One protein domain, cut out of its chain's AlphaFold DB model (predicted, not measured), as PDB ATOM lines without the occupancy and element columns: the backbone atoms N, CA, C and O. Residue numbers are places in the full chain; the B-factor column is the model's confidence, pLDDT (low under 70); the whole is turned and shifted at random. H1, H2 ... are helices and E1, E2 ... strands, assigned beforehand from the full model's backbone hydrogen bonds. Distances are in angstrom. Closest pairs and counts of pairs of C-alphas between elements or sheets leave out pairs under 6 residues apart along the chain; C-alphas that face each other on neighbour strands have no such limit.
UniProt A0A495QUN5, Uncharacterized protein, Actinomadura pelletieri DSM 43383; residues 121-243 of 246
ATOM      1  N   TYR A 121     110.487 151.857 185.399       82.44
ATOM      2  CA  TYR A 121     111.775 152.357 184.924       82.44
ATOM      3  C   TYR A 121     112.205 151.655 183.628       82.44
ATOM      4  O   TYR A 121     111.648 150.615 183.258       82.44
ATOM      5  N   TYR A 122     113.192 152.212 182.924       87.25
ATOM      6  CA  TYR A 122     113.789 151.565 181.755       87.25
ATOM      7  C   TYR A 122     114.889 150.590 182.192       87.25
ATOM      8  O   TYR A 122     115.935 151.003 182.685       87.25
ATOM      9  N   ALA A 123     114.687 149.290 181.985       86.94
ATOM     10  CA  ALA A 123     115.784 148.328 182.106       86.94
ATOM     11  C   ALA A 123     116.806 148.522 180.981       86.94
ATOM     12  O   ALA A 123     118.002 148.392 181.202       86.94
ATOM     13  N   SER A 124     116.339 148.850 179.776       90.38
ATOM     14  CA  SER A 124     117.230 149.219 178.679       90.38
ATOM     15  C   SER A 124     116.527 150.104 177.660       90.38
ATOM     16  O   SER A 124     115.356 149.875 177.344       90.38
ATOM     17  N   VAL A 125     117.263 151.051 177.090       94.12
ATOM     18  CA  VAL A 125     116.889 151.771 175.867       94.12
ATOM     19  C   VAL A 125     117.958 151.497 174.816       94.12
ATOM     20  O   VAL A 125     119.139 151.679 175.086       94.12
ATOM     21  N   ASN A 126     117.566 151.050 173.628       95.31
ATOM     22  CA  ASN A 126     118.477 150.830 172.508       95.31
ATOM     23  C   ASN A 126     118.031 151.670 171.322       95.31
ATOM     24  O   ASN A 126     116.964 151.426 170.764       95.31
ATOM     25  N   THR A 127     118.868 152.616 170.914       94.88
ATOM     26  CA  THR A 127     118.604 153.504 169.783       94.88
ATOM     27  C   THR A 127     119.504 153.154 168.603       94.88
ATOM     28  O   THR A 127     120.718 153.009 168.756       94.88
ATOM     29  N   LEU A 128     118.916 153.082 167.409       93.81
ATOM     30  CA  LEU A 128     119.605 153.053 166.125       93.81
ATOM     31  C   LEU A 128     119.244 154.307 165.324       93.81
ATOM     32  O   LEU A 128     118.078 154.532 165.000       93.81
ATOM     33  N   LEU A 129     120.260 155.084 164.961       91.56
ATOM     34  CA  LEU A 129     120.156 156.174 163.995       91.56
ATOM     35  C   LEU A 129     120.865 155.779 162.706       91.56
ATOM     36  O   LEU A 129     122.001 155.304 162.739       91.56
ATOM     37  N   ARG A 130     120.219 156.015 161.566       90.62
ATOM     38  CA  ARG A 130     120.839 155.872 160.245       90.62
ATOM     39  C   ARG A 130     120.842 157.227 159.550       90.62
ATOM     40  O   ARG A 130     119.785 157.805 159.305       90.62
ATOM     41  N   LEU A 131     122.034 157.721 159.230       88.56
ATOM     42  CA  LEU A 131     122.283 159.054 158.686       88.56
ATOM     43  C   LEU A 131     123.027 158.928 157.352       88.56
ATOM     44  O   LEU A 131     124.044 158.245 157.289       88.56
ATOM     45  N   GLY A 132     122.536 159.576 156.292       83.44
ATOM     46  CA  GLY A 132     123.130 159.477 154.946       83.44
ATOM     47  C   GLY A 132     122.135 159.261 153.811       83.44
ATOM     48  O   GLY A 132     122.471 159.469 152.648       83.44
ATOM     49  N   GLY A 133     120.912 158.853 154.146       77.88
ATOM     50  CA  GLY A 133     119.807 158.708 153.208       77.88
ATOM     51  C   GLY A 133     119.073 160.030 152.960       77.88
ATOM     52  O   GLY A 133     119.413 161.052 153.557       77.88
ATOM     53  N   PRO A 134     118.027 160.020 152.116       75.94
ATOM     54  CA  PRO A 134     117.222 161.212 151.831       75.94
ATOM     55  C   PRO A 134     116.519 161.776 153.079       75.94
ATOM     56  O   PRO A 134     116.192 162.959 153.116       75.94
ATOM     57  N   ALA A 135     116.310 160.942 154.099       79.12
ATOM     58  CA  ALA A 135     115.840 161.332 155.420       79.12
ATOM     59  C   ALA A 135     116.583 160.519 156.499       79.12
ATOM     60  O   ALA A 135     116.950 159.368 156.240       79.12
ATOM     61  N   PRO A 136     116.815 161.086 157.697       83.19
ATOM     62  CA  PRO A 136     117.351 160.329 158.821       83.19
ATOM     63  C   PRO A 136     116.337 159.272 159.279       83.19
ATOM     64  O   PRO A 136     115.156 159.573 159.449       83.19
ATOM     65  N   GLU A 137     116.799 158.044 159.516       87.19
ATOM     66  CA  GLU A 137     115.967 156.988 160.103       87.19
ATOM     67  C   GLU A 137     116.308 156.810 161.582       87.19
ATOM     68  O   GLU A 137     117.477 156.838 161.979       87.19
ATOM     69  N   PHE A 138     115.273 156.595 162.389       88.25
ATOM     70  CA  PHE A 138     115.369 156.422 163.830       88.25
ATOM     71  C   PHE A 138     114.558 155.202 164.254       88.25
ATOM     72  O   PHE A 138     113.381 155.083 163.918       88.25
ATOM     73  N   CYS A 139     115.178 154.317 165.023       89.31
ATOM     74  CA  CYS A 139     114.515 153.192 165.660       89.31
ATOM     75  C   CYS A 139     114.948 153.128 167.123       89.31
ATOM     76  O   CYS A 139     116.131 153.272 167.424       89.31
ATOM     77  N   GLU A 140     114.001 152.911 168.029       90.50
ATOM     78  CA  GLU A 140     114.274 152.811 169.456       90.50
ATOM     79  C   GLU A 140     113.470 151.665 170.062       90.50
ATOM     80  O   GLU A 140     112.250 151.583 169.910       90.50
ATOM     81  N   GLU A 141     114.169 150.788 170.770       91.31
ATOM     82  CA  GLU A 141     113.588 149.701 171.542       91.31
ATOM     83  C   GLU A 141     113.738 150.009 173.033       91.31
ATOM     84  O   GLU A 141     114.820 150.363 173.504       91.31
ATOM     85  N   ARG A 142     112.652 149.859 173.796       91.06
ATOM     86  CA  ARG A 142     112.633 150.120 175.238       91.06
ATOM     87  C   ARG A 142     112.152 148.891 175.992       91.06
ATOM     88  O   ARG A 142     111.041 148.417 175.761       91.06
ATOM     89  N   ARG A 143     112.952 148.420 176.948       89.38
ATOM     90  CA  ARG A 143     112.536 147.422 177.937       89.38
ATOM     91  C   ARG A 143     112.136 148.144 179.213       89.38
ATOM     92  O   ARG A 143     112.953 148.837 179.814       89.38
ATOM     93  N   VAL A 144     110.888 147.967 179.624       86.81
ATOM     94  CA  VAL A 144     110.296 148.649 180.779       86.81
ATOM     95  C   VAL A 144     110.028 147.638 181.881       86.81
ATOM     96  O   VAL A 144     109.556 146.535 181.611       86.81
ATOM     97  N   VAL A 145     110.309 148.024 183.121       82.38
ATOM     98  CA  VAL A 145     109.960 147.255 184.317       82.38
ATOM     99  C   VAL A 145     108.944 148.061 185.110       82.38
ATOM    100  O   VAL A 145     109.170 149.234 185.387       82.38
ATOM    101  N   ALA A 146     107.816 147.437 185.447       80.88
ATOM    102  CA  ALA A 146     106.809 148.012 186.328       80.88
ATOM    103  C   ALA A 146     107.094 147.596 187.772       80.88
ATOM    104  O   ALA A 146     107.350 146.423 188.050       80.88
ATOM    105  N   CYS A 147     107.031 148.553 188.687       71.50
ATOM    106  CA  CYS A 147     107.419 148.358 190.081       71.50
ATOM    107  C   CYS A 147     106.435 148.960 191.093       71.50
ATOM    108  O   CYS A 147     106.581 148.822 192.307       71.50
ATOM    109  N   GLY A 148     105.374 149.592 190.601       68.25
ATOM    110  CA  GLY A 148     104.265 150.073 191.405       68.25
ATOM    111  C   GLY A 148     103.051 150.387 190.543       68.25
ATOM    112  O   GLY A 148     103.006 150.076 189.358       68.25
ATOM    113  N   ALA A 149     102.062 151.048 191.139       63.91
ATOM    114  CA  ALA A 149     100.831 151.458 190.457       63.91
ATOM    115  C   ALA A 149     101.024 152.632 189.473       63.91
ATOM    116  O   ALA A 149     100.050 153.187 188.963       63.91
ATOM    117  N   GLY A 150     102.267 153.054 189.249       63.44
ATOM    118  CA  GLY A 150     102.573 154.161 188.369       63.44
ATOM    119  C   GLY A 150     102.283 153.806 186.916       63.44
ATOM    120  O   GLY A 150     102.565 152.703 186.448       63.44
ATOM    121  N   ARG A 151     101.664 154.741 186.198       64.06
ATOM    122  CA  ARG A 151     101.286 154.539 184.803       64.06
ATOM    123  C   ARG A 151     102.426 155.015 183.919       64.06
ATOM    124  O   ARG A 151     102.846 156.167 184.019       64.06
ATOM    125  N   MET A 152     102.890 154.147 183.025       61.16
ATOM    126  CA  MET A 152     103.764 154.586 181.945       61.16
ATOM    127  C   MET A 152     103.009 155.643 181.130       61.16
ATOM    128  O   MET A 152     101.889 155.354 180.684       61.16
ATOM    129  N   PRO A 153     103.552 156.861 180.948       59.19
ATOM    130  CA  PRO A 153     103.011 157.755 179.949       59.19
ATOM    131  C   PRO A 153     103.072 156.987 178.634       59.19
ATOM    132  O   PRO A 153     104.117 156.452 178.255       59.19
ATOM    133  N   VAL A 154     101.925 156.859 177.969       58.12
ATOM    134  CA  VAL A 154     101.922 156.414 176.579       58.12
ATOM    135  C   VAL A 154     102.737 157.475 175.865       58.12
ATOM    136  O   VAL A 154     102.315 158.628 175.798       58.12
ATOM    137  N   ASN A 155     103.956 157.118 175.472       52.19
ATOM    138  CA  ASN A 155     104.856 158.049 174.828       52.19
ATOM    139  C   ASN A 155     104.243 158.365 173.463       52.19
ATOM    140  O   ASN A 155     104.473 157.644 172.493       52.19
ATOM    141  N   ASP A 156     103.446 159.434 173.401       39.19
ATOM    142  CA  ASP A 156     103.068 160.111 172.165       39.19
ATOM    143  C   ASP A 156     104.332 160.816 171.675       39.19
ATOM    144  O   ASP A 156     104.541 162.021 171.835       39.19
ATOM    145  N   SER A 157     105.280 159.992 171.230       44.19
ATOM    146  CA  SER A 157     106.565 160.425 170.724       44.19
ATOM    147  C   SER A 157     106.242 161.158 169.437       44.19
ATOM    148  O   SER A 157     106.177 160.560 168.368       44.19
ATOM    149  N   ARG A 158     105.997 162.467 169.521       37.09
ATOM    150  CA  ARG A 158     106.135 163.333 168.358       37.09
ATOM    151  C   ARG A 158     107.612 163.319 168.016       37.09
ATOM    152  O   ARG A 158     108.403 164.094 168.546       37.09
ATOM    153  N   PHE A 159     107.971 162.349 167.183       43.34
ATOM    154  CA  PHE A 159     109.259 162.229 166.537       43.34
ATOM    155  C   PHE A 159     109.516 163.527 165.788       43.34
ATOM    156  O   PHE A 159     109.014 163.729 164.684       43.34
ATOM    157  N   ASN A 160     110.311 164.416 166.373       38.91
ATOM    158  CA  ASN A 160     110.901 165.485 165.595       38.91
ATOM    159  C   ASN A 160     112.151 164.907 164.917       38.91
ATOM    160  O   ASN A 160     113.276 165.174 165.321       38.91
ATOM    161  N   CYS A 161     111.950 164.051 163.904       38.75
ATOM    162  CA  CYS A 161     113.036 163.562 163.042       38.75
ATOM    163  C   CYS A 161     113.622 164.675 162.149       38.75
ATOM    164  O   CYS A 161     114.562 164.446 161.391       38.75
ATOM    165  N   TYR A 162     113.113 165.905 162.261       45.75
ATOM    166  CA  TYR A 162     113.703 167.091 161.659       45.75
ATOM    167  C   TYR A 162     114.907 167.546 162.486       45.75
ATOM    168  O   TYR A 162     114.820 168.488 163.267       45.75
ATOM    169  N   SER A 163     116.045 166.876 162.347       48.56
ATOM    170  CA  SER A 163     117.259 167.283 163.050       48.56
ATOM    171  C   SER A 163     118.441 167.331 162.095       48.56
ATOM    172  O   SER A 163     119.261 166.424 162.025       48.56
ATOM    173  N   GLN A 164     118.563 168.470 161.418       55.78
ATOM    174  CA  GLN A 164     119.828 168.992 160.884       55.78
ATOM    175  C   GLN A 164     120.826 169.353 162.014       55.78
ATOM    176  O   GLN A 164     121.852 169.983 161.764       55.78
ATOM    177  N   VAL A 165     120.518 169.013 163.272       72.56
ATOM    178  CA  VAL A 165     121.341 169.312 164.442       72.56
ATOM    179  C   VAL A 165     122.354 168.176 164.628       72.56
ATOM    180  O   VAL A 165     121.964 167.007 164.593       72.56
ATOM    181  N   PRO A 166     123.659 168.467 164.783       87.25
ATOM    182  CA  PRO A 166     124.699 167.454 164.656       87.25
ATOM    183  C   PRO A 166     124.946 166.714 165.983       87.25
ATOM    184  O   PRO A 166     126.072 166.630 166.470       87.25
ATOM    185  N   TYR A 167     123.878 166.232 166.616       88.94
ATOM    186  CA  TYR A 167     123.939 165.397 167.811       88.94
ATOM    187  C   TYR A 167     122.671 164.555 167.981       88.94
ATOM    188  O   TYR A 167     121.606 164.871 167.456       88.94
ATOM    189  N   TYR A 168     122.785 163.510 168.792       91.06
ATOM    190  CA  TYR A 168     121.662 162.807 169.395       91.06
ATOM    191  C   TYR A 168     121.919 162.658 170.893       91.06
ATOM    192  O   TYR A 168     122.995 162.210 171.292       91.06
ATOM    193  N   ALA A 169     120.925 163.010 171.709       91.44
ATOM    194  CA  ALA A 169     120.971 162.849 173.155       91.44
ATOM    195  C   ALA A 169     119.682 162.195 173.670       91.44
ATOM    196  O   ALA A 169     118.583 162.687 173.421       91.44
ATOM    197  N   PHE A 170     119.835 161.124 174.437       92.38
ATOM    198  CA  PHE A 170     118.810 160.572 175.309       92.38
ATOM    199  C   PHE A 170     118.921 161.230 176.688       92.38
ATOM    200  O   PHE A 170     120.006 161.277 177.268       92.38
ATOM    201  N   VAL A 171     117.804 161.742 177.212       90.88
ATOM    202  CA  VAL A 171     117.742 162.376 178.536       90.88
ATOM    203  C   VAL A 171     116.779 161.604 179.438       90.88
ATOM    204  O   VAL A 171     115.562 161.715 179.276       90.88
ATOM    205  N   PRO A 172     117.320 160.869 180.422       87.62
ATOM    206  CA  PRO A 172     116.674 160.374 181.612       87.62
ATOM    207  C   PRO A 172     115.383 161.023 182.097       87.62
ATOM    208  O   PRO A 172     115.533 161.983 182.842       87.62
ATOM    209  N   SER A 173     114.159 160.576 181.803       81.62
ATOM    210  CA  SER A 173     112.983 161.108 182.538       81.62
ATOM    211  C   SER A 173     112.667 160.324 183.816       81.62
ATOM    212  O   SER A 173     111.974 160.816 184.701       81.62
ATOM    213  N   CYS A 174     113.198 159.106 183.923       81.19
ATOM    214  CA  CYS A 174     113.133 158.219 185.080       81.19
ATOM    215  C   CYS A 174     114.390 157.334 185.104       81.19
ATOM    216  O   CYS A 174     115.239 157.458 184.219       81.19
ATOM    217  N   ARG A 175     114.530 156.441 186.094       83.69
ATOM    218  CA  ARG A 175     115.658 155.495 186.152       83.69
ATOM    219  C   ARG A 175     115.808 154.746 184.814       83.69
ATOM    220  O   ARG A 175     114.835 154.240 184.256       83.69
ATOM    221  N   CYS A 176     117.041 154.671 184.322       87.12
ATOM    222  CA  CYS A 176     117.426 153.873 183.164       87.12
ATOM    223  C   CYS A 176     118.692 153.085 183.517       87.12
ATOM    224  O   CYS A 176     119.695 153.698 183.878       87.12
ATOM    225  N   ASP A 177     118.636 151.754 183.460       86.94
ATOM    226  CA  ASP A 177     119.777 150.908 183.839       86.94
ATOM    227  C   ASP A 177     120.848 150.864 182.736       86.94
ATOM    228  O   ASP A 177     122.036 151.012 183.028       86.94
ATOM    229  N   GLU A 178     120.426 150.714 181.478       92.25
ATOM    230  CA  GLU A 178     121.306 150.682 180.307       92.25
ATOM    231  C   GLU A 178     120.750 151.543 179.168       92.25
ATOM    232  O   GLU A 178     119.564 151.490 178.831       92.25
ATOM    233  N   PHE A 179     121.632 152.297 178.516       95.81
ATOM    234  CA  PHE A 179     121.336 152.942 177.243       95.81
ATOM    235  C   PHE A 179     122.396 152.566 176.205       95.81
ATOM    236  O   PHE A 179     123.581 152.848 176.385       95.81
ATOM    237  N   GLY A 180     121.965 151.930 175.118       96.88
ATOM    238  CA  GLY A 180     122.779 151.626 173.948       96.88
ATOM    239  C   GLY A 180     122.436 152.555 172.790       96.88
ATOM    240  O   GLY A 180     121.267 152.742 172.454       96.88
ATOM    241  N   LEU A 181     123.457 153.109 172.143       97.12
ATOM    242  CA  LEU A 181     123.308 153.964 170.973       97.12
ATOM    243  C   LEU A 181     124.180 153.457 169.837       97.12
ATOM    244  O   LEU A 181     125.388 153.287 169.993       97.12
ATOM    245  N   ARG A 182     123.555 153.275 168.678       96.62
ATOM    246  CA  ARG A 182     124.217 152.956 167.420       96.62
ATOM    247  C   ARG A 182     123.895 154.035 166.404       96.62
ATOM    248  O   ARG A 182     122.725 154.344 166.181       96.62
ATOM    249  N   VAL A 183     124.925 154.601 165.792       94.62
ATOM    250  CA  VAL A 183     124.783 155.602 164.734       94.62
ATOM    251  C   VAL A 183     125.520 155.098 163.509       94.62
ATOM    252  O   VAL A 183     126.736 154.961 163.529       94.62
ATOM    253  N   HIS A 184     124.775 154.798 162.452       93.88
ATOM    254  CA  HIS A 184     125.327 154.389 161.170       93.88
ATOM    255  C   HIS A 184     125.327 155.588 160.219       93.88
ATOM    256  O   HIS A 184     124.269 156.022 159.754       93.88
ATOM    257  N   PHE A 185     126.516 156.113 159.950       91.38
ATOM    258  CA  PHE A 185     126.783 157.135 158.951       91.38
ATOM    259  C   PHE A 185     127.131 156.471 157.620       91.38
ATOM    260  O   PHE A 185     128.044 155.658 157.551       91.38
ATOM    261  N   TYR A 186     126.439 156.836 156.549       87.06
ATOM    262  CA  TYR A 186     126.720 156.328 155.207       87.06
ATOM    263  C   TYR A 186     126.619 157.442 154.161       87.06
ATOM    264  O   TYR A 186     126.126 158.541 154.428       87.06
ATOM    265  N   GLY A 187     127.131 157.187 152.956       83.69
ATOM    266  CA  GLY A 187     127.186 158.198 151.899       83.69
ATOM    267  C   GLY A 187     128.036 159.409 152.302       83.69
ATOM    268  O   GLY A 187     129.134 159.259 152.830       83.69
ATOM    269  N   THR A 188     127.529 160.619 152.063       77.88
ATOM    270  CA  THR A 188     128.230 161.882 152.367       77.88
ATOM    271  C   THR A 188     128.052 162.361 153.811       77.88
ATOM    272  O   THR A 188     128.566 163.418 154.169       77.88
ATOM    273  N   ALA A 189     127.337 161.607 154.653       78.12
ATOM    274  CA  ALA A 189     127.050 161.992 156.036       78.12
ATOM    275  C   ALA A 189     128.138 161.582 157.040       78.12
ATOM    276  O   ALA A 189     127.975 161.845 158.231       78.12
ATOM    277  N   VAL A 190     129.228 160.947 156.591       82.69
ATOM    278  CA  VAL A 190     130.339 160.564 157.473       82.69
ATOM    279  C   VAL A 190     130.965 161.833 158.072       82.69
ATOM    280  O   VAL A 190     131.456 162.690 157.332       82.69
ATOM    281  N   PRO A 191     130.919 162.011 159.403       88.81
ATOM    282  CA  PRO A 191     131.391 163.229 160.033       88.81
ATOM    283  C   PRO A 191     132.919 163.254 160.122       88.81
ATOM    284  O   PRO A 191     133.592 162.228 160.073       88.81
ATOM    285  N   ARG A 192     133.478 164.452 160.293       86.62
ATOM    286  CA  ARG A 192     134.917 164.664 160.507       86.62
ATOM    287  C   ARG A 192     135.362 164.168 161.877       86.62
ATOM    288  O   ARG A 192     136.492 163.720 162.044       86.62
ATOM    289  N   ALA A 193     134.479 164.305 162.856       89.31
ATOM    290  CA  ALA A 193     134.713 163.891 164.221       89.31
ATOM    291  C   ALA A 193     133.384 163.567 164.898       89.31
ATOM    292  O   ALA A 193     132.337 164.131 164.562       89.31
ATOM    293  N   LEU A 194     133.461 162.657 165.860       93.12
ATOM    294  CA  LEU A 194     132.364 162.214 166.702       93.12
ATOM    295  C   LEU A 194     132.846 162.250 168.151       93.12
ATOM    296  O   LEU A 194     133.956 161.813 168.460       93.12
ATOM    297  N   TRP A 195     132.011 162.772 169.038       94.56
ATOM    298  CA  TRP A 195     132.317 162.949 170.447       94.56
ATOM    299  C   TRP A 195     131.197 162.412 171.325       94.56
ATOM    300  O   TRP A 195     130.015 162.546 171.009       94.56
ATOM    301  N   LEU A 196     131.586 161.834 172.455       95.62
ATOM    302  CA  LEU A 196     130.685 161.268 173.444       95.62
ATOM    303  C   LEU A 196     130.074 162.365 174.314       95.62
ATOM    304  O   LEU A 196     130.792 163.196 174.864       95.62
ATOM    305  N   MET A 197     128.761 162.306 174.506       94.12
ATOM    306  CA  MET A 197     128.051 163.030 175.556       94.12
ATOM    307  C   MET A 197     127.720 162.034 176.664       94.12
ATOM    308  O   MET A 197     126.917 161.131 176.451       94.12
ATOM    309  N   ASP A 198     128.352 162.181 177.822       93.50
ATOM    310  CA  ASP A 198     128.153 161.316 178.985       93.50
ATOM    311  C   ASP A 198     127.836 162.197 180.197       93.50
ATOM    312  O   ASP A 198     128.709 162.891 180.714       93.50
ATOM    313  N   GLY A 199     126.557 162.263 180.576       89.06
ATOM    314  CA  GLY A 199     126.109 163.083 181.702       89.06
ATOM    315  C   GLY A 199     126.079 164.595 181.430       89.06
ATOM    316  O   GLY A 199     126.318 165.388 182.337       89.06
ATOM    317  N   VAL A 200     125.800 165.027 180.196       90.19
ATOM    318  CA  VAL A 200     125.794 166.455 179.823       90.19
ATOM    319  C   VAL A 200     124.523 167.150 180.320       90.19
ATOM    320  O   VAL A 200     123.417 166.697 180.041       90.19
ATOM    321  N   SER A 201     124.641 168.290 181.002       86.50
ATOM    322  CA  SER A 201     123.476 169.059 181.471       86.50
ATOM    323  C   SER A 201     122.543 169.480 180.314       86.50
ATOM    324  O   SER A 201     123.051 169.918 179.280       86.50
ATOM    325  N   PRO A 202     121.200 169.478 180.478       82.06
ATOM    326  CA  PRO A 202     120.244 169.760 179.396       82.06
ATOM    327  C   PRO A 202     120.510 171.037 178.597       82.06
ATOM    328  O   PRO A 202     120.497 171.015 177.371       82.06
ATOM    329  N   GLY A 203     120.832 172.144 179.274       83.69
ATOM    330  CA  GLY A 203     121.121 173.424 178.616       83.69
ATOM    331  C   GLY A 203     122.424 173.455 177.801       83.69
ATOM    332  O   GLY A 203     122.661 174.411 177.063       83.69
ATOM    333  N   LEU A 204     123.279 172.435 177.935       86.81
ATOM    334  CA  LEU A 204     124.524 172.284 177.180       86.81
ATOM    335  C   LEU A 204     124.408 171.283 176.030       86.81
ATOM    336  O   LEU A 204     125.268 171.301 175.159       86.81
ATOM    337  N   ILE A 205     123.352 170.464 175.978       85.75
ATOM    338  CA  ILE A 205     123.171 169.441 174.936       85.75
ATOM    339  C   ILE A 205     123.188 170.056 173.539       85.75
ATOM    340  O   ILE A 205     123.804 169.497 172.639       85.75
ATOM    341  N   GLU A 206     122.556 171.217 173.356       83.56
ATOM    342  CA  GLU A 206     122.486 171.892 172.055       83.56
ATOM    343  C   GLU A 206     123.750 172.709 171.749       83.56
ATOM    344  O   GLU A 206     124.077 172.974 170.589       83.56
ATOM    345  N   ARG A 207     124.548 173.037 172.770       82.38
ATOM    346  CA  ARG A 207     125.735 173.888 172.649       82.38
ATOM    347  C   ARG A 207     127.005 173.064 172.412       82.38
ATOM    348  O   ARG A 207     127.110 171.942 172.894       82.38
ATOM    349  N   PRO A 208     128.005 173.593 171.687       72.25
ATOM    350  CA  PRO A 208     129.313 172.954 171.615       72.25
ATOM    351  C   PRO A 208     129.922 172.840 173.017       72.25
ATOM    352  O   PRO A 208     130.142 173.850 173.685       72.25
ATOM    353  N   VAL A 209     130.184 171.611 173.458       71.94
ATOM    354  CA  VAL A 209     130.905 171.334 174.705       71.94
ATOM    355  C   VAL A 209     132.355 171.022 174.349       71.94
ATOM    356  O   VAL A 209     132.627 170.155 173.521       71.94
ATOM    357  N   MET A 210     133.289 171.755 174.952       74.75
ATOM    358  CA  MET A 210     134.724 171.551 174.744       74.75
ATOM    359  C   MET A 210     135.222 170.351 175.555       74.75
ATOM    360  O   MET A 210     134.753 170.114 176.664       74.75
ATOM    361  N   GLY A 211     136.210 169.625 175.025       81.31
ATOM    362  CA  GLY A 211     136.895 168.552 175.758       81.31
ATOM    363  C   GLY A 211     136.126 167.231 175.863       81.31
ATOM    364  O   GLY A 211     136.498 166.384 176.671       81.31
ATOM    365  N   LEU A 212     135.074 167.033 175.062       86.75
ATOM    366  CA  LEU A 212     134.401 165.738 174.981       86.75
ATOM    367  C   LEU A 212     135.344 164.662 174.419       86.75
ATOM    368  O   LEU A 212     136.142 164.915 173.513       86.75
ATOM    369  N   ARG A 213     135.220 163.440 174.939       92.75
ATOM    370  CA  ARG A 213     135.982 162.273 174.476       92.75
ATOM    371  C   ARG A 213     135.590 161.923 173.037       92.75
ATOM    372  O   ARG A 213     134.401 161.863 172.739       92.75
ATOM    373  N   SER A 214     136.561 161.655 172.165       92.88
ATOM    374  CA  SER A 214     136.295 161.173 170.804       92.88
ATOM    375  C   SER A 214     135.710 159.760 170.807       92.88
ATOM    376  O   SER A 214     136.066 158.933 171.647       92.88
ATOM    377  N   VAL A 215     134.833 159.482 169.848       95.31
ATOM    378  CA  VAL A 215     134.267 158.156 169.579       95.31
ATOM    379  C   VAL A 215     134.727 157.733 168.190       95.31
ATOM    380  O   VAL A 215     134.656 158.523 167.250       95.31
ATOM    381  N   GLU A 216     135.225 156.507 168.069       93.88
ATOM    382  CA  GLU A 216     135.631 155.960 166.777       93.88
ATOM    383  C   GLU A 216     134.411 155.591 165.930       93.88
ATOM    384  O   GLU A 216     133.374 155.162 166.440       93.88
ATOM    385  N   ILE A 217     134.556 155.776 164.621       93.50
ATOM    386  CA  ILE A 217     133.622 155.293 163.610       93.50
ATOM    387  C   ILE A 217     134.353 154.171 162.888       93.50
ATOM    388  O   ILE A 217     135.477 154.372 162.422       93.50
ATOM    389  N   ASP A 218     133.743 152.993 162.830       92.00
ATOM    390  CA  ASP A 218     134.361 151.847 162.181       92.00
ATOM    391  C   ASP A 218     134.393 151.992 160.647       92.00
ATOM    392  O   ASP A 218     133.867 152.938 160.053       92.00
ATOM    393  N   SER A 219     135.011 151.022 159.972       89.69
ATOM    394  CA  SER A 219     135.111 151.012 158.507       89.69
ATOM    395  C   SER A 219     133.763 150.903 157.783       89.69
ATOM    396  O   SER A 219     133.706 151.137 156.578       89.69
ATOM    397  N   LEU A 220     132.696 150.512 158.483       90.56
ATOM    398  CA  LEU A 220     131.334 150.440 157.957       90.56
ATOM    399  C   LEU A 220     130.547 151.731 158.222       90.56
ATOM    400  O   LEU A 220     129.380 151.812 157.850       90.56
ATOM    401  N   GLY A 221     131.163 152.742 158.841       91.50
ATOM    402  CA  GLY A 221     130.489 153.984 159.201       91.50
ATOM    403  C   GLY A 221     129.633 153.863 160.464       91.50
ATOM    404  O   GLY A 221     128.811 154.740 160.730       91.50
ATOM    405  N   LEU A 222     129.784 152.791 161.243       94.31
ATOM    406  CA  LEU A 222     129.039 152.561 162.471       94.31
ATOM    407  C   LEU A 222     129.829 153.073 163.680       94.31
ATOM    408  O   LEU A 222     131.005 152.771 163.868       94.31
ATOM    409  N   ALA A 223     129.149 153.837 164.526       96.00
ATOM    410  CA  ALA A 223     129.606 154.180 165.862       96.00
ATOM    411  C   ALA A 223     128.667 153.556 166.893       96.00
ATOM    412  O   ALA A 223     127.447 153.726 166.812       96.00
ATOM    413  N   GLU A 224     129.236 152.871 167.881       97.25
ATOM    414  CA  GLU A 224     128.490 152.248 168.971       97.25
ATOM    415  C   GLU A 224     128.978 152.773 170.319       97.25
ATOM    416  O   GLU A 224     130.175 152.789 170.607       97.25
ATOM    417  N   VAL A 225     128.045 153.191 171.172       97.12
ATOM    418  CA  VAL A 225     128.338 153.605 172.547       97.12
ATOM    419  C   VAL A 225     127.299 153.028 173.502       97.12
ATOM    420  O   VAL A 225     126.132 152.847 173.148       97.12
ATOM    421  N   ARG A 226     127.730 152.725 174.729       96.50
ATOM    422  CA  ARG A 226     126.873 152.223 175.807       96.50
ATOM    423  C   ARG A 226     127.085 153.043 177.066       96.50
ATOM    424  O   ARG A 226     128.213 153.417 177.380       96.50
ATOM    425  N   PHE A 227     125.997 153.266 177.786       94.19
ATOM    426  CA  PHE A 227     125.962 154.017 179.028       94.19
ATOM    427  C   PHE A 227     125.304 153.171 180.114       94.19
ATOM    428  O   PHE A 227     124.297 152.501 179.873       94.19
ATOM    429  N   THR A 228     125.868 153.233 181.315       89.81
ATOM    430  CA  THR A 228     125.316 152.647 182.543       89.81
ATOM    431  C   THR A 228     125.406 153.682 183.659       89.81
ATOM    432  O   THR A 228     126.136 154.664 183.537       89.81
ATOM    433  N   GLY A 229     124.639 153.505 184.738       80.62
ATOM    434  CA  GLY A 229     124.632 154.472 185.843       80.62
ATOM    435  C   GLY A 229     124.104 155.854 185.435       80.62
ATOM    436  O   GLY A 229     124.596 156.868 185.927       80.62
ATOM    437  N   LEU A 230     123.121 155.892 184.528       86.12
ATOM    438  CA  LEU A 230     122.566 157.132 183.998       86.12
ATOM    439  C   LEU A 230     121.896 157.958 185.103       86.12
ATOM    440  O   LEU A 230     121.114 157.450 185.909       86.12
ATOM    441  N   GLN A 231     122.157 159.260 185.091       83.00
ATOM    442  CA  GLN A 231     121.510 160.246 185.939       83.00
ATOM    443  C   GLN A 231     120.257 160.786 185.249       83.00
ATOM    444  O   GLN A 231     120.288 161.203 184.088       83.00
ATOM    445  N   VAL A 232     119.146 160.796 185.983       83.69
ATOM    446  CA  VAL A 232     117.890 161.402 185.528       83.69
ATOM    447  C   VAL A 232     118.125 162.886 185.246       83.69
ATOM    448  O   VAL A 232     118.750 163.584 186.041       83.69
ATOM    449  N   GLY A 233     117.636 163.362 184.103       81.00
ATOM    450  CA  GLY A 233     117.796 164.742 183.657       81.00
ATOM    451  C   GLY A 233     119.137 165.068 182.997       81.00
ATOM    452  O   GLY A 233     119.268 166.175 182.492       81.00
ATOM    453  N   SER A 234     120.105 164.150 182.939       88.38
ATOM    454  CA  SER A 234     121.363 164.356 182.206       88.38
ATOM    455  C   SER A 234     121.297 163.763 180.794       88.38
ATOM    456  O   SER A 234     120.580 162.798 180.549       88.38
ATOM    457  N   GLY A 235     122.025 164.349 179.847       91.12
ATOM    458  CA  GLY A 235     122.064 163.940 178.444       91.12
ATOM    459  C   GLY A 235     123.176 162.943 178.130       91.12
ATOM    460  O   GLY A 235     124.337 163.162 178.483       91.12
ATOM    461  N   TYR A 236     122.808 161.887 177.406       94.56
ATOM    462  CA  TYR A 236     123.685 160.796 176.986       94.56
ATOM    463  C   TYR A 236     123.575 160.558 175.483       94.56
ATOM    464  O   TYR A 236     122.473 160.471 174.948       94.56
ATOM    465  N   GLY A 237     124.694 160.417 174.784       94.62
ATOM    466  CA  GLY A 237     124.693 160.106 173.358       94.62
ATOM    467  C   GLY A 237     125.957 160.570 172.655       94.62
ATOM    468  O   GLY A 237     127.052 160.465 173.205       94.62
ATOM    469  N   VAL A 238     125.816 161.074 171.431       93.69
ATOM    470  CA  VAL A 238     126.956 161.540 170.634       93.69
ATOM    471  C   VAL A 238     126.653 162.838 169.906       93.69
ATOM    472  O   VAL A 238     125.518 163.112 169.517       93.69
ATOM    473  N   ARG A 239     127.698 163.629 169.702       92.19
ATOM    474  CA  ARG A 239     127.717 164.839 168.882       92.19
ATOM    475  C   ARG A 239     128.745 164.654 167.784       92.19
ATOM    476  O   ARG A 239     129.805 164.098 168.040       92.19
ATOM    477  N   TRP A 240     128.466 165.140 166.589       90.75
ATOM    478  CA  TRP A 240     129.381 165.056 165.460       90.75
ATOM    479  C   TRP A 240     129.647 166.420 164.831       90.75
ATOM    480  O   TRP A 240     128.966 167.405 165.100       90.75
ATOM    481  N   GLU A 241     130.673 166.485 163.994       87.56
ATOM    482  CA  GLU A 241     130.936 167.616 163.109       87.56
ATOM    483  C   GLU A 241     130.810 167.133 161.664       87.56
ATOM    484  O   GLU A 241     131.593 166.300 161.206       87.56
ATOM    485  N   LEU A 242     129.810 167.636 160.939       77.19
ATOM    486  CA  LEU A 242     129.669 167.356 159.510       77.19
ATOM    487  C   LEU A 242     130.785 168.045 158.722       77.19
ATOM    488  O   LEU A 242     131.275 169.110 159.104       77.19
ATOM    489  N   HIS A 243     131.156 167.463 157.585       68.88
ATOM    490  CA  HIS A 243     131.998 168.164 156.623       68.88
ATOM    491  C   HIS A 243     131.225 169.390 156.118       68.88
ATOM    492  O   HIS A 243     130.112 169.253 155.608       68.88
TER     493      HIS A 243
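This is residues 121 to 243 of the 246 residues of an uncharacterized protein of Actinomadura pelletieri DSM 43383 (UniProt A0A495QUN5). Two sheets stand only partly face to face as a sandwich: the larger, E2 E1 E4 E6, is covered over E4 and E6 by the smaller, E3 E7 E5, with short H1 on the smaller sheet's far face. Residues 153 to 158 stick out. The 123 printed residues run E1 E2 E3 E4 E5 H1 E6 E7, seven named strands and one named helix, mostly strand, under half of the residues being in named elements. The larger sheet is mixed, the smaller antiparallel; the whole is compact, radius of gyration of the C-alphas 14.8 A, spanning 49 by 31 by 25 A.

E1, residues 121 to 131, is parallel to E4, residues 176 to 185; N 127 and O 180 are 2.9 A apart, within hydrogen-bond range. E1 forms a hairpin with E2, residues 137 to 146; N 126 and O 141 are 2.8 A apart. E6, residues 222 to 228, is antiparallel to E4; N 181 and O 225 are 2.9 A apart. E7, residues 235 to 241, is antiparallel to E3, residues 167 to 170, with N 168 and O 238 2.9 A apart, and to E5, residues 193 to 200, with N 197 and O 237 2.8 A apart. The sheets' closest C-alphas for E4 and E7, Leu 181 and Gly 237, are 6.7 A apart; E1 and E7 are apart. H1, residues 202 to 205, is on the smaller sheet at a height of 9.2 A, too short for any O i to N i+4 pair.

E1 starts at C-alpha 121 (111.775, 152.357, 184.924), bends by 56 degrees at residue 124 and spans 29.0 A; E2 spans 29.2 A, E4 26.2 A. E7 ends at C-alpha 241 (130.936, 167.616, 163.109).

The farthest C-alphas, Ala 149 and His 243, are 48.9 A apart. The printed part has no cut; links E2 to E3 and H1 to E6 are long. Residues 148 to 164 and 243 have pLDDT under 70.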